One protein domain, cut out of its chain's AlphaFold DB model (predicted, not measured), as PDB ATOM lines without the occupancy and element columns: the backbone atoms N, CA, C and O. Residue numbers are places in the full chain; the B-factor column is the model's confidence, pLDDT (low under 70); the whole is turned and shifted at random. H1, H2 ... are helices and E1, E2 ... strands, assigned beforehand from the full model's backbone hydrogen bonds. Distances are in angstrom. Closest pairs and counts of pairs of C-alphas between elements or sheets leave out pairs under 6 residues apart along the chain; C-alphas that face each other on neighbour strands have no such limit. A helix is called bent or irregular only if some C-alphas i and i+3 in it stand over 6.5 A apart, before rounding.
ATOM      1  N   ILE A   8     -20.500   3.861   3.185       97.06
ATOM      2  CA  ILE A   8     -21.573   3.447   2.282       97.06
ATOM      3  C   ILE A   8     -21.634   4.313   1.030       97.06
ATOM      4  O   ILE A   8     -21.173   5.460   1.021       97.06
ATOM      5  N   VAL A   9     -22.258   3.768  -0.007       98.25
ATOM      6  CA  VAL A   9     -22.729   4.514  -1.173       98.25
ATOM      7  C   VAL A   9     -24.250   4.438  -1.251       98.25
ATOM      8  O   VAL A   9     -24.850   3.413  -0.934       98.25
ATOM      9  N   LEU A  10     -24.874   5.526  -1.685       98.56
ATOM     10  CA  LEU A  10     -26.281   5.539  -2.065       98.56
ATOM     11  C   LEU A  10     -26.381   5.123  -3.530       98.56
ATOM     12  O   LEU A  10     -25.649   5.660  -4.364       98.56
ATOM     13  N   MET A  11     -27.284   4.210  -3.873       98.56
ATOM     14  CA  MET A  11     -27.378   3.689  -5.240       98.56
ATOM     15  C   MET A  11     -28.796   3.791  -5.793       98.56
ATOM     16  O   MET A  11     -29.764   3.410  -5.134       98.56
ATOM     17  N   ALA A  12     -28.923   4.292  -7.025       98.12
ATOM     18  CA  ALA A  12     -30.203   4.346  -7.718       98.12
ATOM     19  C   ALA A  12     -30.812   2.942  -7.888       98.12
ATOM     20  O   ALA A  12     -30.160   2.018  -8.375       98.12
ATOM     21  N   HIS A  13     -32.099   2.808  -7.549       97.12
ATOM     22  CA  HIS A  13     -32.815   1.528  -7.484       97.12
ATOM     23  C   HIS A  13     -32.614   0.613  -8.694       97.12
ATOM     24  O   HIS A  13     -32.406  -0.589  -8.543       97.12
ATOM     25  N   CYS A  14     -32.699   1.173  -9.903       94.00
ATOM     26  CA  CYS A  14     -32.719   0.390 -11.135       94.00
ATOM     27  C   CYS A  14     -31.365  -0.235 -11.498       94.00
ATOM     28  O   CYS A  14     -31.345  -1.125 -12.345       94.00
ATOM     29  N   ILE A  15     -30.268   0.182 -10.855       94.75
ATOM     30  CA  ILE A  15     -28.967  -0.495 -10.953       94.75
ATOM     31  C   ILE A  15     -29.062  -1.879 -10.294       94.75
ATOM     32  O   ILE A  15     -28.634  -2.871 -10.875       94.75
ATOM     33  N   LEU A  16     -29.704  -1.960  -9.123       94.94
ATOM     34  CA  LEU A  16     -29.902  -3.209  -8.379       94.94
ATOM     35  C   LEU A  16     -31.115  -4.010  -8.869       94.94
ATOM     36  O   LEU A  16     -31.146  -5.232  -8.761       94.94
ATOM     37  N   ASN A  17     -32.129  -3.334  -9.412       92.88
ATOM     38  CA  ASN A  17     -33.345  -3.967  -9.909       92.88
ATOM     39  C   ASN A  17     -33.760  -3.374 -11.259       92.88
ATOM     40  O   ASN A  17     -34.632  -2.507 -11.352       92.88
ATOM     41  N   SER A  18     -33.139  -3.876 -12.328       89.06
ATOM     42  CA  SER A  18     -33.421  -3.439 -13.702       89.06
ATOM     43  C   SER A  18     -34.884  -3.617 -14.123       89.06
ATOM     44  O   SER A  18     -35.341  -2.893 -15.008       89.06
ATOM     45  N   ASN A  19     -35.648  -4.490 -13.455       88.88
ATOM     46  CA  ASN A  19     -37.062  -4.703 -13.757       88.88
ATOM     47  C   ASN A  19     -37.919  -3.455 -13.512       88.88
ATOM     48  O   ASN A  19     -39.018  -3.394 -14.030       88.88
ATOM     49  N   THR A  20     -37.459  -2.449 -12.757       90.69
ATOM     50  CA  THR A  20     -38.262  -1.243 -12.469       90.69
ATOM     51  C   THR A  20     -38.118  -0.129 -13.505       90.69
ATOM     52  O   THR A  20     -38.685   0.959 -13.333       90.69
ATOM     53  N   ARG A  21     -37.310  -0.335 -14.548       90.81
ATOM     54  CA  ARG A  21     -37.136   0.655 -15.616       90.81
ATOM     55  C   ARG A  21     -38.404   0.764 -16.463       90.81
ATOM     56  O   ARG A  21     -39.162  -0.191 -16.581       90.81
ATOM     57  N   ALA A  22     -38.613   1.942 -17.050       88.81
ATOM     58  CA  ALA A  22     -39.721   2.173 -17.972       88.81
ATOM     59  C   ALA A  22     -39.698   1.176 -19.145       88.81
ATOM     60  O   ALA A  22     -38.639   0.669 -19.536       88.81
ATOM     61  N   GLN A  23     -40.876   0.913 -19.708       85.38
ATOM     62  CA  GLN A  23     -41.048  -0.055 -20.786       85.38
ATOM     63  C   GLN A  23     -40.172   0.287 -21.999       85.38
ATOM     64  O   GLN A  23     -39.977   1.456 -22.336       85.38
ATOM     65  N   GLY A  24     -39.634  -0.746 -22.650       81.00
ATOM     66  CA  GLY A  24     -38.790  -0.597 -23.839       81.00
ATOM     67  C   GLY A  24     -37.354  -0.132 -23.567       81.00
ATOM     68  O   GLY A  24     -36.598   0.036 -24.516       81.00
ATOM     69  N   LEU A  25     -36.946   0.058 -22.303       79.19
ATOM     70  CA  LEU A  25     -35.567   0.442 -21.952       79.19
ATOM     71  C   LEU A  25     -34.679  -0.728 -21.501       79.19
ATOM     72  O   LEU A  25     -33.460  -0.573 -21.426       79.19
ATOM     73  N   VAL A  26     -35.269  -1.878 -21.171       69.62
ATOM     74  CA  VAL A  26     -34.547  -3.102 -20.791       69.62
ATOM     75  C   VAL A  26     -34.568  -4.040 -21.989       69.62
ATOM     76  O   VAL A  26     -35.462  -4.868 -22.118       69.62
ATOM     77  N   VAL A  27     -33.626  -3.836 -22.907       62.97
ATOM     78  CA  VAL A  27     -33.639  -4.487 -24.229       62.97
ATOM     79  C   VAL A  27     -32.501  -5.484 -24.442       62.97
ATOM     80  O   VAL A  27     -32.554  -6.256 -25.390       62.97
ATOM     81  N   ASP A  28     -31.493  -5.507 -23.564       66.88
ATOM     82  CA  ASP A  28     -30.308  -6.356 -23.727       66.88
ATOM     83  C   ASP A  28     -29.875  -6.980 -22.389       66.88
ATOM     84  O   ASP A  28     -29.726  -6.293 -21.372       66.88
ATOM     85  N   SER A  29     -29.663  -8.298 -22.390       63.25
ATOM     86  CA  SER A  29     -29.182  -9.070 -21.241       63.25
ATOM     87  C   SER A  29     -27.750  -8.701 -20.838       63.25
ATOM     88  O   SER A  29     -27.423  -8.798 -19.653       63.25
ATOM     89  N   LYS A  30     -26.923  -8.190 -21.760       60.09
ATOM     90  CA  LYS A  30     -25.560  -7.693 -21.484       60.09
ATOM     91  C   LYS A  30     -25.549  -6.537 -20.482       60.09
ATOM     92  O   LYS A  30     -24.594  -6.388 -19.724       60.09
ATOM     93  N   LEU A  31     -26.644  -5.777 -20.390       62.84
ATOM     94  CA  LEU A  31     -26.809  -4.714 -19.391       62.84
ATOM     95  C   LEU A  31     -26.792  -5.240 -17.950       62.84
ATOM     96  O   LEU A  31     -26.418  -4.503 -17.039       62.84
ATOM     97  N   ARG A  32     -27.155  -6.514 -17.734       68.31
ATOM     98  CA  ARG A  32     -27.052  -7.152 -16.413       68.31
ATOM     99  C   ARG A  32     -25.598  -7.364 -15.996       68.31
ATOM    100  O   ARG A  32     -25.305  -7.237 -14.814       68.31
ATOM    101  N   GLY A  33     -24.702  -7.636 -16.948       79.31
ATOM    102  CA  GLY A  33     -23.282  -7.866 -16.677       79.31
ATOM    103  C   GLY A  33     -22.601  -6.648 -16.059       79.31
ATOM    104  O   GLY A  33     -21.951  -6.769 -15.027       79.31
ATOM    105  N   GLY A  34     -22.806  -5.456 -16.625       83.69
ATOM    106  CA  GLY A  34     -22.174  -4.251 -16.080       83.69
ATOM    107  C   GLY A  34     -22.775  -3.778 -14.753       83.69
ATOM    108  O   GLY A  34     -22.030  -3.351 -13.879       83.69
ATOM    109  N   ALA A  35     -24.091  -3.921 -14.545       90.25
ATOM    110  CA  ALA A  35     -24.690  -3.635 -13.239       90.25
ATOM    111  C   ALA A  35     -24.160  -4.595 -12.157       90.25
ATOM    112  O   ALA A  35     -23.832  -4.159 -11.056       90.25
ATOM    113  N   TYR A  36     -24.013  -5.884 -12.490       92.06
ATOM    114  CA  TYR A  36     -23.370  -6.862 -11.615       92.06
ATOM    115  C   TYR A  36     -21.927  -6.467 -11.284       92.06
ATOM    116  O   TYR A  36     -21.570  -6.461 -10.110       92.06
ATOM    117  N   MET A  37     -21.116  -6.092 -12.282       94.19
ATOM    118  CA  MET A  37     -19.736  -5.668 -12.026       94.19
ATOM    119  C   MET A  37     -19.674  -4.454 -11.102       94.19
ATOM    120  O   MET A  37     -18.926  -4.484 -10.132       94.19
ATOM    121  N   LEU A  38     -20.482  -3.419 -11.353       96.44
ATOM    122  CA  LEU A  38     -20.520  -2.237 -10.494       96.44
ATOM    123  C   LEU A  38     -20.805  -2.611  -9.036       96.44
ATOM    124  O   LEU A  38     -20.105  -2.161  -8.133       96.44
ATOM    125  N   VAL A  39     -21.829  -3.433  -8.805       97.25
ATOM    126  CA  VAL A  39     -22.228  -3.846  -7.454       97.25
ATOM    127  C   VAL A  39     -21.135  -4.678  -6.789       97.25
ATOM    128  O   VAL A  39     -20.771  -4.398  -5.647       97.25
ATOM    129  N   SER A  40     -20.586  -5.663  -7.501       97.12
ATOM    130  CA  SER A  40     -19.505  -6.513  -7.001       97.12
ATOM    131  C   SER A  40     -18.271  -5.700  -6.622       97.12
ATOM    132  O   SER A  40     -17.732  -5.891  -5.536       97.12
ATOM    133  N   GLU A  41     -17.857  -4.749  -7.461       97.56
ATOM    134  CA  GLU A  41     -16.678  -3.920  -7.204       97.56
ATOM    135  C   GLU A  41     -16.896  -2.941  -6.044       97.56
ATOM    136  O   GLU A  41     -16.040  -2.826  -5.169       97.56
ATOM    137  N   VAL A  42     -18.065  -2.297  -5.955       97.56
ATOM    138  CA  VAL A  42     -18.411  -1.435  -4.810       97.56
ATOM    139  C   VAL A  42     -18.322  -2.211  -3.489       97.56
ATOM    140  O   VAL A  42     -17.738  -1.715  -2.520       97.56
ATOM    141  N   LEU A  43     -18.849  -3.439  -3.458       96.31
ATOM    142  CA  LEU A  43     -18.765  -4.315  -2.289       96.31
ATOM    143  C   LEU A  43     -17.325  -4.785  -2.027       96.31
ATOM    144  O   LEU A  43     -16.898  -4.802  -0.872       96.31
ATOM    145  N   ARG A  44     -16.551  -5.112  -3.074       95.62
ATOM    146  CA  ARG A  44     -15.134  -5.511  -2.975       95.62
ATOM    147  C   ARG A  44     -14.271  -4.412  -2.352       95.62
ATOM    148  O   ARG A  44     -13.402  -4.715  -1.540       95.62
ATOM    149  N   LEU A  45     -14.540  -3.143  -2.670       95.69
ATOM    150  CA  LEU A  45     -13.889  -1.974  -2.055       95.69
ATOM    151  C   LEU A  45     -14.322  -1.722  -0.593       95.69
ATOM    152  O   LEU A  45     -13.835  -0.798   0.073       95.69
ATOM    153  N   GLY A  46     -15.243  -2.539  -0.079       94.50
ATOM    154  CA  GLY A  46     -15.722  -2.503   1.295       94.50
ATOM    155  C   GLY A  46     -16.829  -1.486   1.543       94.50
ATOM    156  O   GLY A  46     -17.131  -1.220   2.704       94.50
ATOM    157  N   TYR A  47     -17.446  -0.895   0.519       96.56
ATOM    158  CA  TYR A  47     -18.598  -0.020   0.731       96.56
ATOM    159  C   TYR A  47     -19.864  -0.844   0.969       96.56
ATOM    160  O   TYR A  47     -20.168  -1.763   0.214       96.56
ATOM    161  N   GLY A  48     -20.652  -0.474   1.979       96.25
ATOM    162  CA  GLY A  48     -22.055  -0.883   2.030       96.25
ATOM    163  C   GLY A  48     -22.873  -0.149   0.962       96.25
ATOM    164  O   GLY A  48     -22.519   0.959   0.552       96.25
ATOM    165  N   ILE A  49     -23.981  -0.742   0.521       97.31
ATOM    166  CA  ILE A  49     -24.885  -0.128  -0.458       97.31
ATOM    167  C   ILE A  49     -26.218   0.170   0.224       97.31
ATOM    168  O   ILE A  49     -26.924  -0.748   0.629       97.31
ATOM    169  N   GLU A  50     -26.572   1.450   0.308       97.31
ATOM    170  CA  GLU A  50     -27.920   1.886   0.669       97.31
ATOM    171  C   GLU A  50     -28.721   2.061  -0.628       97.31
ATOM    172  O   GLU A  50     -28.481   2.981  -1.423       97.31
ATOM    173  N   GLN A  51     -29.660   1.147  -0.873       97.56
ATOM    174  CA  GLN A  51     -30.536   1.218  -2.037       97.56
ATOM    175  C   GLN A  51     -31.541   2.361  -1.874       97.56
ATOM    176  O   GLN A  51     -32.323   2.396  -0.928       97.56
ATOM    177  N   LEU A  52     -31.561   3.277  -2.838       97.88
ATOM    178  CA  LEU A  52     -32.535   4.364  -2.870       97.88
ATOM    179  C   LEU A  52     -33.862   3.898  -3.480       97.88
ATOM    180  O   LEU A  52     -33.848   3.055  -4.379       97.88
ATOM    181  N   PRO A  53     -35.004   4.483  -3.077       97.19
ATOM    182  CA  PRO A  53     -36.284   4.199  -3.712       97.19
ATOM    183  C   PRO A  53     -36.316   4.711  -5.161       97.19
ATOM    184  O   PRO A  53     -35.624   5.662  -5.526       97.19
ATOM    185  N   CYS A  54     -37.162   4.103  -5.996       97.56
ATOM    186  CA  CYS A  54     -37.411   4.583  -7.354       97.56
ATOM    187  C   CYS A  54     -38.618   5.542  -7.368       97.56
ATOM    188  O   CYS A  54     -39.751   5.075  -7.236       97.56
ATOM    189  N   PRO A  55     -38.418   6.857  -7.562       97.44
ATOM    190  CA  PRO A  55     -39.513   7.828  -7.537       97.44
ATOM    191  C   PRO A  55     -40.472   7.642  -8.720       97.44
ATOM    192  O   PRO A  55     -41.680   7.743  -8.552       97.44
ATOM    193  N   GLU A  56     -39.954   7.292  -9.900       97.38
ATOM    194  CA  GLU A  56     -40.779   7.054 -11.090       97.38
ATOM    195  C   GLU A  56     -41.691   5.837 -10.913       97.38
ATOM    196  O   GLU A  56     -42.836   5.859 -11.348       97.38
ATOM    197  N   LEU A  57     -41.188   4.781 -10.258       96.38
ATOM    198  CA  LEU A  57     -41.985   3.604  -9.916       96.38
ATOM    199  C   LEU A  57     -43.053   3.952  -8.874       96.38
ATOM    200  O   LEU A  57     -44.169   3.461  -8.974       96.38
ATOM    201  N   ALA A  58     -42.720   4.786  -7.886       97.00
ATOM    202  CA  ALA A  58     -43.663   5.204  -6.852       97.00
ATOM    203  C   ALA A  58     -44.792   6.097  -7.399       97.00
ATOM    204  O   ALA A  58     -45.899   6.043  -6.874       97.00
ATOM    205  N   LEU A  59     -44.516   6.904  -8.431       97.38
ATOM    206  CA  LEU A  59     -45.507   7.774  -9.067       97.38
ATOM    207  C   LEU A  59     -46.358   7.034 -10.112       97.38
ATOM    208  O   LEU A  59     -47.580   7.093 -10.059       97.38
ATOM    209  N   GLU A  60     -45.720   6.359 -11.070       96.00
ATOM    210  CA  GLU A  60     -46.387   5.828 -12.273       96.00
ATOM    211  C   GLU A  60     -46.562   4.304 -12.252       96.00
ATOM    212  O   GLU A  60     -47.222   3.729 -13.117       96.00
ATOM    213  N   GLY A  61     -45.925   3.614 -11.307       94.19
ATOM    214  CA  GLY A  61     -45.846   2.161 -11.319       94.19
ATOM    215  C   GLY A  61     -44.885   1.611 -12.379       94.19
ATOM    216  O   GLY A  61     -44.016   2.293 -12.941       94.19
ATOM    217  N   LEU A  62     -44.978   0.297 -12.582       88.88
ATOM    218  CA  LEU A  62     -44.043  -0.449 -13.422       88.88
ATOM    219  C   LEU A  62     -44.263  -0.161 -14.914       88.88
ATOM    220  O   LEU A  62     -43.318   0.136 -15.646       88.88
ATOM    221  N   PHE A  63     -45.516  -0.237 -15.357       87.19
ATOM    222  CA  PHE A  63     -45.898  -0.120 -16.761       87.19
ATOM    223  C   PHE A  63     -46.052   1.343 -17.173       87.19
ATOM    224  O   PHE A  63     -47.153   1.839 -17.387       87.19
ATOM    225  N   ARG A  64     -44.915   2.032 -17.279       92.44
ATOM    226  CA  ARG A  64     -44.848   3.433 -17.699       92.44
ATOM    227  C   ARG A  64     -43.994   3.603 -18.947       92.44
ATOM    228  O   ARG A  64     -43.011   2.881 -19.147       92.44
ATOM    229  N   ARG A  65     -44.344   4.600 -19.759       92.12
ATOM    230  CA  ARG A  65     -43.525   5.041 -20.894       92.12
ATOM    231  C   ARG A  65     -42.359   5.912 -20.401       92.12
ATOM    232  O   ARG A  65     -42.499   6.563 -19.366       92.12
ATOM    233  N   PRO A  66     -41.220   5.945 -21.115       92.75
ATOM    234  CA  PRO A  66     -40.168   6.920 -20.851       92.75
ATOM    235  C   PRO A  66     -40.705   8.348 -20.988       92.75
ATOM    236  O   PRO A  66     -41.446   8.644 -21.924       92.75
ATOM    237  N   MET A  67     -40.323   9.221 -20.061       95.62
ATOM    238  CA  MET A  67     -40.751  10.620 -20.004       95.62
ATOM    239  C   MET A  67     -39.556  11.520 -19.689       95.62
ATOM    240  O   MET A  67     -38.534  11.054 -19.178       95.62
ATOM    241  N   THR A  68     -39.666  12.802 -20.021       97.62
ATOM    242  CA  THR A  68     -38.636  13.801 -19.722       97.62
ATOM    243  C   THR A  68     -38.779  14.334 -18.297       97.62
ATOM    244  O   THR A  68     -39.781  14.100 -17.617       97.62
ATOM    245  N   LYS A  69     -37.776  15.075 -17.820       98.12
ATOM    246  CA  LYS A  69     -37.834  15.769 -16.530       98.12
ATOM    247  C   LYS A  69     -39.054  16.688 -16.463       98.12
ATOM    248  O   LYS A  69     -39.773  16.663 -15.473       98.12
ATOM    249  N   LYS A  70     -39.304  17.466 -17.519       98.00
ATOM    250  CA  LYS A  70     -40.429  18.403 -17.604       98.00
ATOM    251  C   LYS A  70     -41.773  17.685 -17.480       98.00
ATOM    252  O   LYS A  70     -42.633  18.147 -16.740       98.00
ATOM    253  N   ASP A  71     -41.928  16.542 -18.143       97.69
ATOM    254  CA  ASP A  71     -43.147  15.729 -18.041       97.69
ATOM    255  C   ASP A  71     -43.374  15.235 -16.604       97.69
ATOM    256  O   ASP A  71     -44.492  15.275 -16.095       97.69
ATOM    257  N   TYR A  72     -42.306  14.797 -15.930       98.19
ATOM    258  CA  TYR A  72     -42.374  14.339 -14.544       98.19
ATOM    259  C   TYR A  72     -42.626  15.467 -13.534       98.19
ATOM    260  O   TYR A  72     -43.345  15.239 -12.561       98.19
ATOM    261  N   GLU A  73     -42.092  16.674 -13.750       97.69
ATOM    262  CA  GLU A  73     -42.448  17.855 -12.942       97.69
ATOM    263  C   GLU A  73     -43.949  18.135 -13.018       97.69
ATOM    264  O   GLU A  73     -44.606  18.267 -11.990       97.69
ATOM    265  N   LEU A  74     -44.518  18.152 -14.229       97.56
ATOM    266  CA  LEU A  74     -45.951  18.403 -14.435       97.56
ATOM    267  C   LEU A  74     -46.846  17.345 -13.774       97.56
ATOM    268  O   LEU A  74     -48.002  17.618 -13.465       97.56
ATOM    269  N   ARG A  75     -46.313  16.143 -13.549       97.31
ATOM    270  CA  ARG A  75     -46.998  15.033 -12.876       97.31
ATOM    271  C   ARG A  75     -46.776  14.999 -11.361       97.31
ATOM    272  O   ARG A  75     -47.246  14.073 -10.709       97.31
ATOM    273  N   GLY A  76     -46.069  15.976 -10.795       97.69
ATOM    274  CA  GLY A  76     -45.835  16.063  -9.353       97.69
ATOM    275  C   GLY A  76     -44.791  15.072  -8.826       97.69
ATOM    276  O   GLY A  76     -44.878  14.585  -7.695       97.69
ATOM    277  N   LEU A  77     -43.786  14.714  -9.641       98.38
ATOM    278  CA  LEU A  77     -42.728  13.805  -9.186       98.38
ATOM    279  C   LEU A  77     -41.925  14.407  -8.020       98.38
ATOM    280  O   LEU A  77     -41.451  13.668  -7.158       98.38
ATOM    281  N   ARG A  78     -41.769  15.736  -7.956       98.38
ATOM    282  CA  ARG A  78     -40.970  16.403  -6.916       98.38
ATOM    283  C   ARG A  78     -41.563  16.215  -5.517       98.38
ATOM    284  O   ARG A  78     -40.818  15.987  -4.557       98.38
ATOM    285  N   GLU A  79     -42.883  16.225  -5.392       98.12
ATOM    286  CA  GLU A  79     -43.603  15.939  -4.151       98.12
ATOM    287  C   GLU A  79     -43.376  14.486  -3.712       98.12
ATOM    288  O   GLU A  79     -43.068  14.225  -2.543       98.12
ATOM    289  N   VAL A  80     -43.436  13.540  -4.659       98.12
ATOM    290  CA  VAL A  80     -43.131  12.120  -4.411       98.12
ATOM    291  C   VAL A  80     -41.686  11.947  -3.939       98.12
ATOM    292  O   VAL A  80     -41.451  11.296  -2.917       98.12
ATOM    293  N   CYS A  81     -40.722  12.581  -4.613       98.38
ATOM    294  CA  CYS A  81     -39.311  12.584  -4.218       98.38
ATOM    295  C   CYS A  81     -39.135  13.091  -2.782       98.38
ATOM    296  O   CYS A  81     -38.474  12.442  -1.974       98.38
ATOM    297  N   THR A  82     -39.774  14.213  -2.441       97.75
ATOM    298  CA  THR A  82     -39.691  14.824  -1.106       97.75
ATOM    299  C   THR A  82     -40.208  13.879  -0.019       97.75
ATOM    300  O   THR A  82     -39.577  13.730   1.030       97.75
ATOM    301  N   LYS A  83     -41.334  13.195  -0.265       97.69
ATOM    302  CA  LYS A  83     -41.912  12.224   0.679       97.69
ATOM    303  C   LYS A  83     -41.012  11.000   0.866       97.69
ATOM    304  O   LYS A  83     -40.775  10.592   2.001       97.69
ATOM    305  N   LEU A  84     -40.496  10.437  -0.228       98.00
ATOM    306  CA  LEU A  84     -39.586   9.289  -0.192       98.00
ATOM    307  C   LEU A  84     -38.289   9.618   0.556       98.00
ATOM    308  O   LEU A  84     -37.846   8.847   1.407       98.00
ATOM    309  N   LEU A  85     -37.708  10.787   0.280       97.69
ATOM    310  CA  LEU A  85     -36.472  11.233   0.917       97.69
ATOM    311  C   LEU A  85     -36.643  11.506   2.405       97.69
ATOM    312  O   LEU A  85     -35.715  11.236   3.160       97.69
ATOM    313  N   ARG A  86     -37.811  11.984   2.853       96.62
ATOM    314  CA  ARG A  86     -38.096  12.117   4.289       96.62
ATOM    315  C   ARG A  86     -37.954  10.770   5.000       96.62
ATOM    316  O   ARG A  86     -37.216  10.679   5.973       96.62
ATOM    317  N   GLY A  87     -38.582   9.721   4.461       94.50
ATOM    318  CA  GLY A  87     -38.472   8.366   5.009       94.50
ATOM    319  C   GLY A  87     -37.035   7.838   5.006       94.50
ATOM    320  O   GLY A  87     -36.574   7.327   6.019       94.50
ATOM    321  N   LEU A  88     -36.303   8.019   3.902       96.06
ATOM    322  CA  LEU A  88     -34.892   7.629   3.805       96.06
ATOM    323  C   LEU A  88     -34.014   8.356   4.840       96.06
ATOM    324  O   LEU A  88     -33.170   7.745   5.493       96.06
ATOM    325  N   VAL A  89     -34.198   9.670   4.984       96.06
ATOM    326  CA  VAL A  89     -33.426  10.494   5.919       96.06
ATOM    327  C   VAL A  89     -33.685  10.070   7.358       96.06
ATOM    328  O   VAL A  89     -32.731   9.872   8.108       96.06
ATOM    329  N   ASP A  90     -34.954   9.933   7.735       95.44
ATOM    330  CA  ASP A  90     -35.337   9.659   9.116       95.44
ATOM    331  C   ASP A  90     -35.010   8.220   9.531       95.44
ATOM    332  O   ASP A  90     -34.504   8.009  10.634       95.44
ATOM    333  N   ASN A  91     -35.226   7.249   8.638       94.06
ATOM    334  CA  ASN A  91     -35.111   5.830   8.974       94.06
ATOM    335  C   ASN A  91     -33.726   5.236   8.689       94.06
ATOM    336  O   ASN A  91     -33.316   4.324   9.402       94.06
ATOM    337  N   SER A  92     -33.003   5.738   7.681       94.00
ATOM    338  CA  SER A  92     -31.685   5.205   7.306       94.00
ATOM    339  C   SER A  92     -30.562   6.193   7.607       94.00
ATOM    340  O   SER A  92     -29.654   5.897   8.383       94.00
ATOM    341  N   LEU A  93     -30.593   7.393   7.018       95.06
ATOM    342  CA  LEU A  93     -29.402   8.251   6.989       95.06
ATOM    343  C   LEU A  93     -29.062   8.863   8.350       95.06
ATOM    344  O   LEU A  93     -27.892   8.880   8.720       95.06
ATOM    345  N   LYS A  94     -30.051   9.344   9.114       94.56
ATOM    346  CA  LYS A  94     -29.812   9.906  10.455       94.56
ATOM    347  C   LYS A  94     -29.180   8.883  11.413       94.56
ATOM    348  O   LYS A  94     -28.156   9.231  12.003       94.56
ATOM    349  N   PRO A  95     -29.709   7.648  11.564       94.06
ATOM    350  CA  PRO A  95     -29.057   6.618  12.374       94.06
ATOM    351  C   PRO A  95     -27.626   6.317  11.925       94.06
ATOM    352  O   PRO A  95     -26.715   6.313  12.748       94.06
ATOM    353  N   LEU A  96     -27.412   6.136  10.619       92.44
ATOM    354  CA  LEU A  96     -26.093   5.828  10.067       92.44
ATOM    355  C   LEU A  96     -25.077   6.940  10.367       92.44
ATOM    356  O   LEU A  96     -23.985   6.662  10.853       92.44
ATOM    357  N   VAL A  97     -25.443   8.199  10.129       90.62
ATOM    358  CA  VAL A  97     -24.557   9.351  10.363       90.62
ATOM    359  C   VAL A  97     -24.260   9.537  11.849       90.62
ATOM    360  O   VAL A  97     -23.111   9.790  12.205       90.62
ATOM    361  N   ARG A  98     -25.267   9.375  12.720       92.12
ATOM    362  CA  ARG A  98     -25.084   9.425  14.181       92.12
ATOM    363  C   ARG A  98     -24.053   8.396  14.647       92.12
ATOM    364  O   ARG A  98     -23.230   8.699  15.502       92.12
ATOM    365  N   ASP A  99     -24.059   7.218  14.032       89.75
ATOM    366  CA  ASP A  99     -23.186   6.102  14.390       89.75
ATOM    367  C   ASP A  99     -21.889   6.095  13.540       89.75
ATOM    368  O   ASP A  99     -21.274   5.053  13.312       89.75
ATOM    369  N   SER A 100     -21.457   7.280  13.080       90.12
ATOM    370  CA  SER A 100     -20.196   7.531  12.356       90.12
ATOM    371  C   SER A 100     -20.038   6.788  11.021       90.12
ATOM    372  O   SER A 100     -18.921   6.581  10.543       90.12
ATOM    373  N   ILE A 101     -21.144   6.407  10.376       93.69
ATOM    374  CA  ILE A 101     -21.119   5.847   9.021       93.69
ATOM    375  C   ILE A 101     -21.036   6.981   7.997       93.69
ATOM    376  O   ILE A 101     -21.903   7.852   7.912       93.69
ATOM    377  N   LYS A 102     -20.002   6.935   7.156       95.19
ATOM    378  CA  LYS A 102     -19.750   7.919   6.105       95.19
ATOM    379  C   LYS A 102     -20.504   7.569   4.823       95.19
ATOM    380  O   LYS A 102     -20.174   6.601   4.131       95.19
ATOM    381  N   VAL A 103     -21.454   8.422   4.446       96.94
ATOM    382  CA  VAL A 103     -22.046   8.426   3.101       96.94
ATOM    383  C   VAL A 103     -21.030   9.019   2.124       96.94
ATOM    384  O   VAL A 103     -20.800  10.226   2.110       96.94
ATOM    385  N   THR A 104     -20.378   8.164   1.337       97.50
ATOM    386  CA  THR A 104     -19.222   8.553   0.511       97.50
ATOM    387  C   THR A 104     -19.636   9.042  -0.871       97.50
ATOM    388  O   THR A 104     -19.117  10.047  -1.352       97.50
ATOM    389  N   ALA A 105     -20.582   8.355  -1.509       98.25
ATOM    390  CA  ALA A 105     -21.024   8.683  -2.857       98.25
ATOM    391  C   ALA A 105     -22.521   8.431  -3.045       98.25
ATOM    392  O   ALA A 105     -23.108   7.596  -2.359       98.25
ATOM    393  N   PHE A 106     -23.114   9.128  -4.006       98.56
ATOM    394  CA  PHE A 106     -24.364   8.752  -4.651       98.56
ATOM    395  C   PHE A 106     -24.055   8.336  -6.091       98.56
ATOM    396  O   PHE A 106     -23.440   9.100  -6.832       98.56
ATOM    397  N   ILE A 107     -24.492   7.135  -6.475       98.62
ATOM    398  CA  ILE A 107     -24.363   6.593  -7.827       98.62
ATOM    399  C   ILE A 107     -25.736   6.661  -8.504       98.62
ATOM    400  O   ILE A 107     -26.633   5.850  -8.239       98.62
ATOM    401  N   GLY A 108     -25.897   7.677  -9.350       98.12
ATOM    402  CA  GLY A 108     -27.081   7.910 -10.169       98.12
ATOM    403  C   GLY A 108     -26.990   7.270 -11.555       98.12
ATOM    404  O   GLY A 108     -26.021   6.587 -11.883       98.12
ATOM    405  N   VAL A 109     -28.006   7.508 -12.388       96.56
ATOM    406  CA  VAL A 109     -28.123   6.899 -13.724       96.56
ATOM    407  C   VAL A 109     -28.149   7.962 -14.814       96.56
ATOM    408  O   VAL A 109     -29.073   8.777 -14.869       96.56
ATOM    409  N   ALA A 110     -27.184   7.899 -15.731       95.00
ATOM    410  CA  ALA A 110     -27.057   8.819 -16.854       95.00
ATOM    411  C   ALA A 110     -28.335   8.876 -17.703       95.00
ATOM    412  O   ALA A 110     -28.866   7.860 -18.164       95.00
ATOM    413  N   GLY A 111     -28.818  10.087 -17.972       94.56
ATOM    414  CA  GLY A 111     -30.020  10.307 -18.770       94.56
ATOM    415  C   GLY A 111     -31.335  10.095 -18.017       94.56
ATOM    416  O   GLY A 111     -32.385  10.315 -18.617       94.56
ATOM    417  N   SER A 112     -31.332   9.671 -16.748       96.25
ATOM    418  CA  SER A 112     -32.586   9.520 -16.000       96.25
ATOM    419  C   SER A 112     -33.163  10.895 -15.640       96.25
ATOM    420  O   SER A 112     -32.448  11.702 -15.035       96.25
ATOM    421  N   PRO A 113     -34.450  11.167 -15.937       97.31
ATOM    422  CA  PRO A 113     -35.134  12.405 -15.540       97.31
ATOM    423  C   PRO A 113     -35.232  12.563 -14.016       97.31
ATOM    424  O   PRO A 113     -35.434  13.669 -13.520       97.31
ATOM    425  N   SER A 114     -35.026  11.475 -13.270       97.69
ATOM    426  CA  SER A 114     -35.097  11.447 -11.810       97.69
ATOM    427  C   SER A 114     -33.725  11.333 -11.156       97.69
ATOM    428  O   SER A 114     -33.395  12.148 -10.299       97.69
ATOM    429  N   CYS A 115     -32.922  10.348 -11.568       97.88
ATOM    430  CA  CYS A 115     -31.663   9.980 -10.912       97.88
ATOM    431  C   CYS A 115     -30.406  10.412 -11.690       97.88
ATOM    432  O   CYS A 115     -29.310   9.958 -11.356       97.88
ATOM    433  N   GLY A 116     -30.550  11.203 -12.759       97.44
ATOM    434  CA  GLY A 116     -29.422  11.750 -13.517       97.44
ATOM    435  C   GLY A 116     -28.616  12.750 -12.692       97.44
ATOM    436  O   GLY A 116     -29.184  13.520 -11.919       97.44
ATOM    437  N   VAL A 117     -27.294  12.747 -12.859       97.56
ATOM    438  CA  VAL A 117     -26.372  13.537 -12.030       97.56
ATOM    439  C   VAL A 117     -25.782  14.707 -12.806       97.56
ATOM    440  O   VAL A 117     -25.788  15.839 -12.328       97.56
ATOM    441  N   ARG A 118     -25.260  14.446 -14.001       95.50
ATOM    442  CA  ARG A 118     -24.647  15.442 -14.885       95.50
ATOM    443  C   ARG A 118     -25.501  15.692 -16.113       95.50
ATOM    444  O   ARG A 118     -25.593  16.839 -16.547       95.50
ATOM    445  N   TYR A 119     -26.104  14.638 -16.660       93.62
ATOM    446  CA  TYR A 119     -26.879  14.716 -17.892       93.62
ATOM    447  C   TYR A 119     -28.212  13.977 -17.775       93.62
ATOM    448  O   TYR A 119     -28.273  12.823 -17.345       93.62
ATOM    449  N   THR A 120     -29.290  14.621 -18.224       96.44
ATOM    450  CA  THR A 120     -30.655  14.088 -18.170       96.44
ATOM    451  C   THR A 120     -31.490  14.501 -19.387       96.44
ATOM    452  O   THR A 120     -31.136  15.442 -20.090       96.44
ATOM    453  N   HIS A 121     -32.587  13.800 -19.678       96.06
ATOM    454  CA  HIS A 121     -33.545  14.222 -20.710       96.06
ATOM    455  C   HIS A 121     -34.499  15.256 -20.094       96.06
ATOM    456  O   HIS A 121     -35.446  14.881 -19.404       96.06
ATOM    457  N   ILE A 122     -34.214  16.552 -20.275       96.25
ATOM    458  CA  ILE A 122     -34.950  17.628 -19.590       96.25
ATOM    459  C   ILE A 122     -36.313  17.876 -20.238       96.25
ATOM    460  O   ILE A 122     -37.331  17.752 -19.567       96.25
ATOM    461  N   ASP A 123     -36.329  18.191 -21.528       95.75
ATOM    462  CA  ASP A 123     -37.537  18.456 -22.322       95.75
ATOM    463  C   ASP A 123     -37.525  17.739 -23.687       95.75
ATOM    464  O   ASP A 123     -38.543  17.684 -24.372       95.75
ATOM    465  N   ASN A 124     -36.390  17.140 -24.060       93.19
ATOM    466  CA  ASN A 124     -36.221  16.372 -25.283       93.19
ATOM    467  C   ASN A 124     -35.893  14.907 -24.940       93.19
ATOM    468  O   ASN A 124     -34.823  14.639 -24.386       93.19
ATOM    469  N   PRO A 125     -36.759  13.937 -25.286       90.12
ATOM    470  CA  PRO A 125     -36.533  12.524 -24.975       90.12
ATOM    471  C   PRO A 125     -35.412  11.880 -25.808       90.12
ATOM    472  O   PRO A 125     -34.960  10.787 -25.475       90.12
ATOM    473  N   LEU A 126     -34.952  12.534 -26.878       89.88
ATOM    474  CA  LEU A 126     -33.926  12.010 -27.783       89.88
ATOM    475  C   LEU A 126     -32.517  12.511 -27.450       89.88
ATOM    476  O   LEU A 126     -31.538  11.878 -27.844       89.88
ATOM    477  N   SER A 127     -32.398  13.623 -26.720       93.62
ATOM    478  CA  SER A 127     -31.111  14.258 -26.427       93.62
ATOM    479  C   SER A 127     -30.933  14.535 -24.938       93.62
ATOM    480  O   SER A 127     -31.785  15.146 -24.292       93.62
ATOM    481  N   ARG A 128     -29.793  14.098 -24.391       94.81
ATOM    482  CA  ARG A 128     -29.408  14.383 -23.007       94.81
ATOM    483  C   ARG A 128     -28.868  15.809 -22.909       94.81
ATOM    484  O   ARG A 128     -28.002  16.210 -23.679       94.81
ATOM    485  N   GLN A 129     -29.330  16.536 -21.907       96.44
ATOM    486  CA  GLN A 129     -28.943  17.909 -21.609       96.44
ATOM    487  C   GLN A 129     -28.268  17.975 -20.244       96.44
ATOM    488  O   GLN A 129     -28.521  17.139 -19.375       96.44
ATOM    489  N   LYS A 130     -27.392  18.965 -20.048       96.50
ATOM    490  CA  LYS A 130     -26.687  19.156 -18.778       96.50
ATOM    491  C   LYS A 130     -27.689  19.527 -17.683       96.50
ATOM    492  O   LYS A 130     -28.394  20.523 -17.805       96.50
ATOM    493  N   GLY A 131     -27.726  18.743 -16.613       96.12
ATOM    494  CA  GLY A 131     -28.634  18.948 -15.490       96.12
ATOM    495  C   GLY A 131     -28.860  17.682 -14.669       96.12
ATOM    496  O   GLY A 131     -28.655  16.564 -15.143       96.12
ATOM    497  N   MET A 132     -29.305  17.882 -13.429       97.94
ATOM    498  CA  MET A 132     -29.706  16.806 -12.526       97.94
ATOM    499  C   MET A 132     -31.164  16.409 -12.755       97.94
ATOM    500  O   MET A 132     -32.008  17.232 -13.137       97.94
ATOM    501  N   GLY A 133     -31.460  15.143 -12.481       98.31
ATOM    502  CA  GLY A 133     -32.827  14.673 -12.348       98.31
ATOM    503  C   GLY A 133     -33.487  15.173 -11.059       98.31
ATOM    504  O   GLY A 133     -32.816  15.598 -10.118       98.31
ATOM    505  N   ILE A 134     -34.818  15.114 -11.016       98.56
ATOM    506  CA  ILE A 134     -35.637  15.698  -9.935       98.56
ATOM    507  C   ILE A 134     -35.275  15.105  -8.568       98.56
ATOM    508  O   ILE A 134     -35.110  15.828  -7.588       98.56
ATOM    509  N   PHE A 135     -35.116  13.783  -8.494       98.50
ATOM    510  CA  PHE A 135     -34.785  13.102  -7.243       98.50
ATOM    511  C   PHE A 135     -33.363  13.402  -6.793       98.50
ATOM    512  O   PHE A 135     -33.131  13.588  -5.604       98.50
ATOM    513  N   THR A 136     -32.417  13.492  -7.727       98.50
ATOM    514  CA  THR A 136     -31.036  13.869  -7.416       98.50
ATOM    515  C   THR A 136     -30.955  15.276  -6.827       98.50
ATOM    516  O   THR A 136     -30.256  15.468  -5.836       98.50
ATOM    517  N   GLU A 137     -31.706  16.243  -7.361       98.44
ATOM    518  CA  GLU A 137     -31.767  17.596  -6.791       98.44
ATOM    519  C   GLU A 137     -32.278  17.591  -5.348       98.44
ATOM    520  O   GLU A 137     -31.663  18.194  -4.465       98.44
ATOM    521  N   GLU A 138     -33.389  16.897  -5.090       98.50
ATOM    522  CA  GLU A 138     -33.961  16.825  -3.745       98.50
ATOM    523  C   GLU A 138     -33.076  16.021  -2.782       98.50
ATOM    524  O   GLU A 138     -32.931  16.402  -1.618       98.50
ATOM    525  N   LEU A 139     -32.416  14.962  -3.262       98.50
ATOM    526  CA  LEU A 139     -31.462  14.176  -2.482       98.50
ATOM    527  C   LEU A 139     -30.276  15.041  -2.052       98.50
ATOM    528  O   LEU A 139     -29.929  15.049  -0.874       98.50
ATOM    529  N   VAL A 140     -29.677  15.810  -2.967       98.00
ATOM    530  CA  VAL A 140     -28.555  16.707  -2.645       98.00
ATOM    531  C   VAL A 140     -28.966  17.731  -1.587       98.00
ATOM    532  O   VAL A 140     -28.244  17.902  -0.604       98.00
ATOM    533  N   LYS A 141     -30.145  18.355  -1.723       97.81
ATOM    534  CA  LYS A 141     -30.677  19.280  -0.705       97.81
ATOM    535  C   LYS A 141     -30.858  18.588   0.648       97.81
ATOM    536  O   LYS A 141     -30.513  19.157   1.681       97.81
ATOM    537  N   ALA A 142     -31.403  17.370   0.663       97.44
ATOM    538  CA  ALA A 142     -31.619  16.603   1.887       97.44
ATOM    539  C   ALA A 142     -30.296  16.236   2.581       97.44
ATOM    540  O   ALA A 142     -30.167  16.429   3.787       97.44
ATOM    541  N   LEU A 143     -29.297  15.781   1.821       97.19
ATOM    542  CA  LEU A 143     -27.970  15.436   2.335       97.19
ATOM    543  C   LEU A 143     -27.217  16.663   2.861       97.19
ATOM    544  O   LEU A 143     -26.633  16.601   3.941       97.19
ATOM    545  N   GLN A 144     -27.301  17.802   2.166       96.19
ATOM    546  CA  GLN A 144     -26.700  19.058   2.625       96.19
ATOM    547  C   GLN A 144     -27.245  19.506   3.986       96.19
ATOM    548  O   GLN A 144     -26.467  19.946   4.829       96.19
ATOM    549  N   ARG A 145     -28.553  19.344   4.241       95.69
ATOM    550  CA  ARG A 145     -29.162  19.644   5.555       95.69
ATOM    551  C   ARG A 145     -28.642  18.743   6.680       95.69
ATOM    552  O   ARG A 145     -28.706  19.138   7.838       95.69
ATOM    553  N   LEU A 146     -28.129  17.558   6.350       94.56
ATOM    554  CA  LEU A 146     -27.469  16.645   7.290       94.56
ATOM    555  C   LEU A 146     -25.953  16.888   7.393       94.56
ATOM    556  O   LEU A 146     -25.262  16.128   8.065       94.56
ATOM    557  N   GLY A 147     -25.409  17.898   6.704       95.38
ATOM    558  CA  GLY A 147     -23.965  18.140   6.641       95.38
ATOM    559  C   GLY A 147     -23.200  17.132   5.772       95.38
ATOM    560  O   GLY A 147     -21.973  17.092   5.813       95.38
ATOM    561  N   ILE A 148     -23.899  16.328   4.968       95.62
ATOM    562  CA  ILE A 148     -23.309  15.296   4.116       95.62
ATOM    563  C   ILE A 148     -23.034  15.883   2.731       95.62
ATOM    564  O   ILE A 148     -23.921  16.440   2.081       95.62
ATOM    565  N   LYS A 149     -21.805  15.707   2.246       94.88
ATOM    566  CA  LYS A 149     -21.394  16.076   0.886       94.88
ATOM    567  C   LYS A 149     -20.852  14.835   0.172       94.88
ATOM    568  O   LYS A 149     -19.653  14.576   0.267       94.88
ATOM    569  N   PRO A 150     -21.709  14.036  -0.486       95.06
ATOM    570  CA  PRO A 150     -21.245  12.851  -1.190       95.06
ATOM    571  C   PRO A 150     -20.568  13.238  -2.509       95.06
ATOM    572  O   PRO A 150     -20.877  14.272  -3.109       95.06
ATOM    573  N   LEU A 151     -19.721  12.351  -3.018       97.94
ATOM    574  CA  LEU A 151     -19.374  12.353  -4.434       97.94
ATOM    575  C   LEU A 151     -20.627  12.052  -5.260       97.94
ATOM    576  O   LEU A 151     -21.380  11.133  -4.941       97.94
ATOM    577  N   LEU A 152     -20.848  12.811  -6.328       98.19
ATOM    578  CA  LEU A 152     -21.954  12.573  -7.250       98.19
ATOM    579  C   LEU A 152     -21.416  11.851  -8.483       98.19
ATOM    580  O   LEU A 152     -20.753  12.451  -9.331       98.19
ATOM    581  N   LEU A 153     -21.679  10.549  -8.550       98.06
ATOM    582  CA  LEU A 153     -21.184   9.656  -9.586       98.06
ATOM    583  C   LEU A 153     -22.332   9.238 -10.499       98.06
ATOM    584  O   LEU A 153     -23.476   9.097 -10.070       98.06
ATOM    585  N   GLU A 154     -22.026   9.049 -11.774       95.31
ATOM    586  CA  GLU A 154     -23.025   8.748 -12.791       95.31
ATOM    587  C   GLU A 154     -22.650   7.457 -13.504       95.31
ATOM    588  O   GLU A 154     -21.559   7.359 -14.059       95.31
ATOM    589  N   TRP A 155     -23.563   6.489 -13.495       96.25
ATOM    590  CA  TRP A 155     -23.409   5.222 -14.199       96.25
ATOM    591  C   TRP A 155     -24.347   5.164 -15.408       96.25
ATOM    592  O   TRP A 155     -25.483   5.643 -15.346       96.25
ATOM    593  N   ASP A 156     -23.896   4.601 -16.528       93.56
ATOM    594  CA  ASP A 156     -24.636   4.645 -17.790       93.56
ATOM    595  C   ASP A 156     -24.932   3.248 -18.329       93.56
ATOM    596  O   ASP A 156     -24.047   2.536 -18.796       93.56
ATOM    597  N   PHE A 157     -26.220   2.904 -18.394       89.62
ATOM    598  CA  PHE A 157     -26.669   1.679 -19.053       89.62
ATOM    599  C   PHE A 157     -26.257   1.606 -20.530       89.62
ATOM    600  O   PHE A 157     -26.184   0.513 -21.066       89.62
ATOM    601  N   ARG A 158     -25.998   2.724 -21.220       88.75
ATOM    602  CA  ARG A 158     -25.513   2.681 -22.612       88.75
ATOM    603  C   ARG A 158     -24.040   2.270 -22.716       88.75
ATOM    604  O   ARG A 158     -23.621   1.848 -23.784       88.75
ATOM    605  N   ARG A 159     -23.270   2.406 -21.630       91.38
ATOM    606  CA  ARG A 159     -21.822   2.139 -21.554       91.38
ATOM    607  C   ARG A 159     -21.477   1.479 -20.209       91.38
ATOM    608  O   ARG A 159     -20.761   2.060 -19.391       91.38
ATOM    609  N   PRO A 160     -22.043   0.298 -19.913       91.31
ATOM    610  CA  PRO A 160     -22.116  -0.206 -18.543       91.31
ATOM    611  C   PRO A 160     -20.768  -0.717 -18.004       91.31
ATOM    612  O   PRO A 160     -20.591  -0.761 -16.792       91.31
ATOM    613  N   TYR A 161     -19.811  -1.066 -18.868       92.50
ATOM    614  CA  TYR A 161     -18.448  -1.462 -18.480       92.50
ATOM    615  C   TYR A 161     -17.573  -0.226 -18.223       92.50
ATOM    616  O   TYR A 161     -17.109  -0.023 -17.107       92.50
ATOM    617  N   GLU A 162     -17.474   0.667 -19.208       94.56
ATOM    618  CA  GLU A 162     -16.705   1.920 -19.127       94.56
ATOM    619  C   GLU A 162     -17.154   2.797 -17.950       94.56
ATOM    620  O   GLU A 162     -16.343   3.239 -17.143       94.56
ATOM    621  N   SER A 163     -18.466   3.007 -17.791       94.88
ATOM    622  CA  SER A 163     -18.980   3.812 -16.676       94.88
ATOM    623  C   SER A 163     -18.814   3.126 -15.314       94.88
ATOM    624  O   SER A 163     -18.772   3.812 -14.296       94.88
ATOM    625  N   THR A 164     -18.683   1.794 -15.269       95.75
ATOM    626  CA  THR A 164     -18.276   1.092 -14.043       95.75
ATOM    627  C   THR A 164     -16.831   1.435 -13.704       95.75
ATOM    628  O   THR A 164     -16.574   1.869 -12.586       95.75
ATOM    629  N   GLU A 165     -15.906   1.322 -14.657       95.69
ATOM    630  CA  GLU A 165     -14.496   1.679 -14.446       95.69
ATOM    631  C   GLU A 165     -14.340   3.135 -13.982       95.69
ATOM    632  O   GLU A 165     -13.658   3.388 -12.992       95.69
ATOM    633  N   GLU A 166     -15.038   4.080 -14.622       96.56
ATOM    634  CA  GLU A 166     -15.052   5.495 -14.223       96.56
ATOM    635  C   GLU A 166     -15.500   5.678 -12.756       96.56
ATOM    636  O   GLU A 166     -14.886   6.434 -11.999       96.56
ATOM    637  N   VAL A 167     -16.567   4.987 -12.334       97.31
ATOM    638  CA  VAL A 167     -17.079   5.048 -10.954       97.31
ATOM    639  C   VAL A 167     -16.078   4.449  -9.967       97.31
ATOM    640  O   VAL A 167     -15.794   5.066  -8.937       97.31
ATOM    641  N   ILE A 168     -15.529   3.273 -10.275       97.44
ATOM    642  CA  ILE A 168     -14.604   2.553  -9.394       97.44
ATOM    643  C   ILE A 168     -13.293   3.321  -9.225       97.44
ATOM    644  O   ILE A 168     -12.873   3.529  -8.089       97.44
ATOM    645  N   GLN A 169     -12.718   3.862 -10.301       97.12
ATOM    646  CA  GLN A 169     -11.508   4.690 -10.228       97.12
ATOM    647  C   GLN A 169     -11.675   5.900  -9.302       97.12
ATOM    648  O   GLN A 169     -10.731   6.310  -8.627       97.12
ATOM    649  N   VAL A 170     -12.866   6.508  -9.268       97.50
ATOM    650  CA  VAL A 170     -13.139   7.635  -8.368       97.50
ATOM    651  C   VAL A 170     -13.290   7.164  -6.922       97.50
ATOM    652  O   VAL A 170     -12.772   7.827  -6.025       97.50
ATOM    653  N   LEU A 171     -13.963   6.034  -6.688       96.69
ATOM    654  CA  LEU A 171     -14.111   5.466  -5.345       96.69
ATOM    655  C   LEU A 171     -12.765   5.031  -4.754       96.69
ATOM    656  O   LEU A 171     -12.507   5.321  -3.591       96.69
ATOM    657  N   GLU A 172     -11.883   4.423  -5.548       95.44
ATOM    658  CA  GLU A 172     -10.546   3.996  -5.108       95.44
ATOM    659  C   GLU A 172      -9.666   5.162  -4.639       95.44
ATOM    660  O   GLU A 172      -8.899   5.012  -3.693       95.44
ATOM    661  N   ARG A 173      -9.809   6.348  -5.243       93.50
ATOM    662  CA  ARG A 173      -9.049   7.555  -4.860       93.50
ATOM    663  C   ARG A 173      -9.478   8.168  -3.528       93.50
ATOM    664  O   ARG A 173      -8.796   9.063  -3.035       93.50
ATOM    665  N   VAL A 174     -10.630   7.763  -2.996       88.50
ATOM    666  CA  VAL A 174     -11.190   8.285  -1.737       88.50
ATOM    667  C   VAL A 174     -11.326   7.216  -0.651       88.50
ATOM    668  O   VAL A 174     -11.994   7.464   0.363       88.50
TER     669      VAL A 174
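This is residues 8 to 174 of the 175 residues of an uncharacterized protein of Thermoprotei archaeon (UniProt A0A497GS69). A twisted, all-parallel sheet of four strands stands as a slab between helices: H2 and H7 lie side by side over one face, and H6 over the other, with the long H5 packed alongside H6. H3, H4 and much of the long stretch 110 to 133 gather beyond the end of the sheet where its strands finish. The printed part has 167 residues with seven named helices and four strands, mixed in class, in the order E1 H1 H2 E2 H3 H4 H5 E3 H6 E4 H7; the sheet's order is E2 E1 E3 E4. It is compact, with a radius of gyration of the C-alphas of 15.1 A and spans of 40 by 34 by 26 A.

E1, residues 8 to 11, is parallel to its neighbours E2, residues 48 to 51 (N 50 and O 9, 2.9 A), and E3, residues 102 to 109 (N 10 and O 105, 2.8 A). Edge strand E4, residues 151 to 155, is parallel to E3, with N 153 and O 106 at 2.9 A, within hydrogen-bond range. H1, residues 13 to 16, is on the sheet, over none of its strands. H2, residues 30 to 44, is on the same face, 8.3 A high. E1, H1, H2, E2 form a strand-helix-strand unit, two parallel neighbour strands joined through helices, with a right-handed crossover. H3, residues 55 to 60, and H4, residues 69 to 74, are not on the sheet. H5, residues 77 to 98, only grazes it; its residues 77 to 84 alone touch H3, closest at the C-alphas of Cys 81 and Pro 55, 5.8 A. H6, residues 134 to 145, is on the opposite face from H2 and touches H5, closest at C-alphas 135 and 81, 5.5 A; E3, H6, E4 form a second right-handed unit. H7, residues 162 to 172, over E3 and E4, touches H2 at a shallow tilt of 6 degrees, the same way, closest at C-alphas 164 and 38, 5.4 A. Every O i to N i+4 pair is within range in H3, H4, H6 and H7, against 10 of 11 in H2 and 16 of 18 in H5; H1 is too short for one.

E1 begins at C-alpha 8 (-21.573, 3.447, 2.282). H2 is 21.4 A long, E3 21.5 A and H6 17.2 A. H5, 29.6 A, has a kink of 43 degrees near residue 89 and is only just irregular: C-alphas 91 and 94 are 6.8 A apart. H7, 15.5 A, ends at C-alpha 172 (-10.546, 3.996, -5.108).

The C-alphas farthest apart, of Asp 99 and Leu 126, are 43.9 A apart. The printed part has no cut. H1 to H2 and E3 to H6 are long links. Residues 26 to 32 are under 70 in pLDDT.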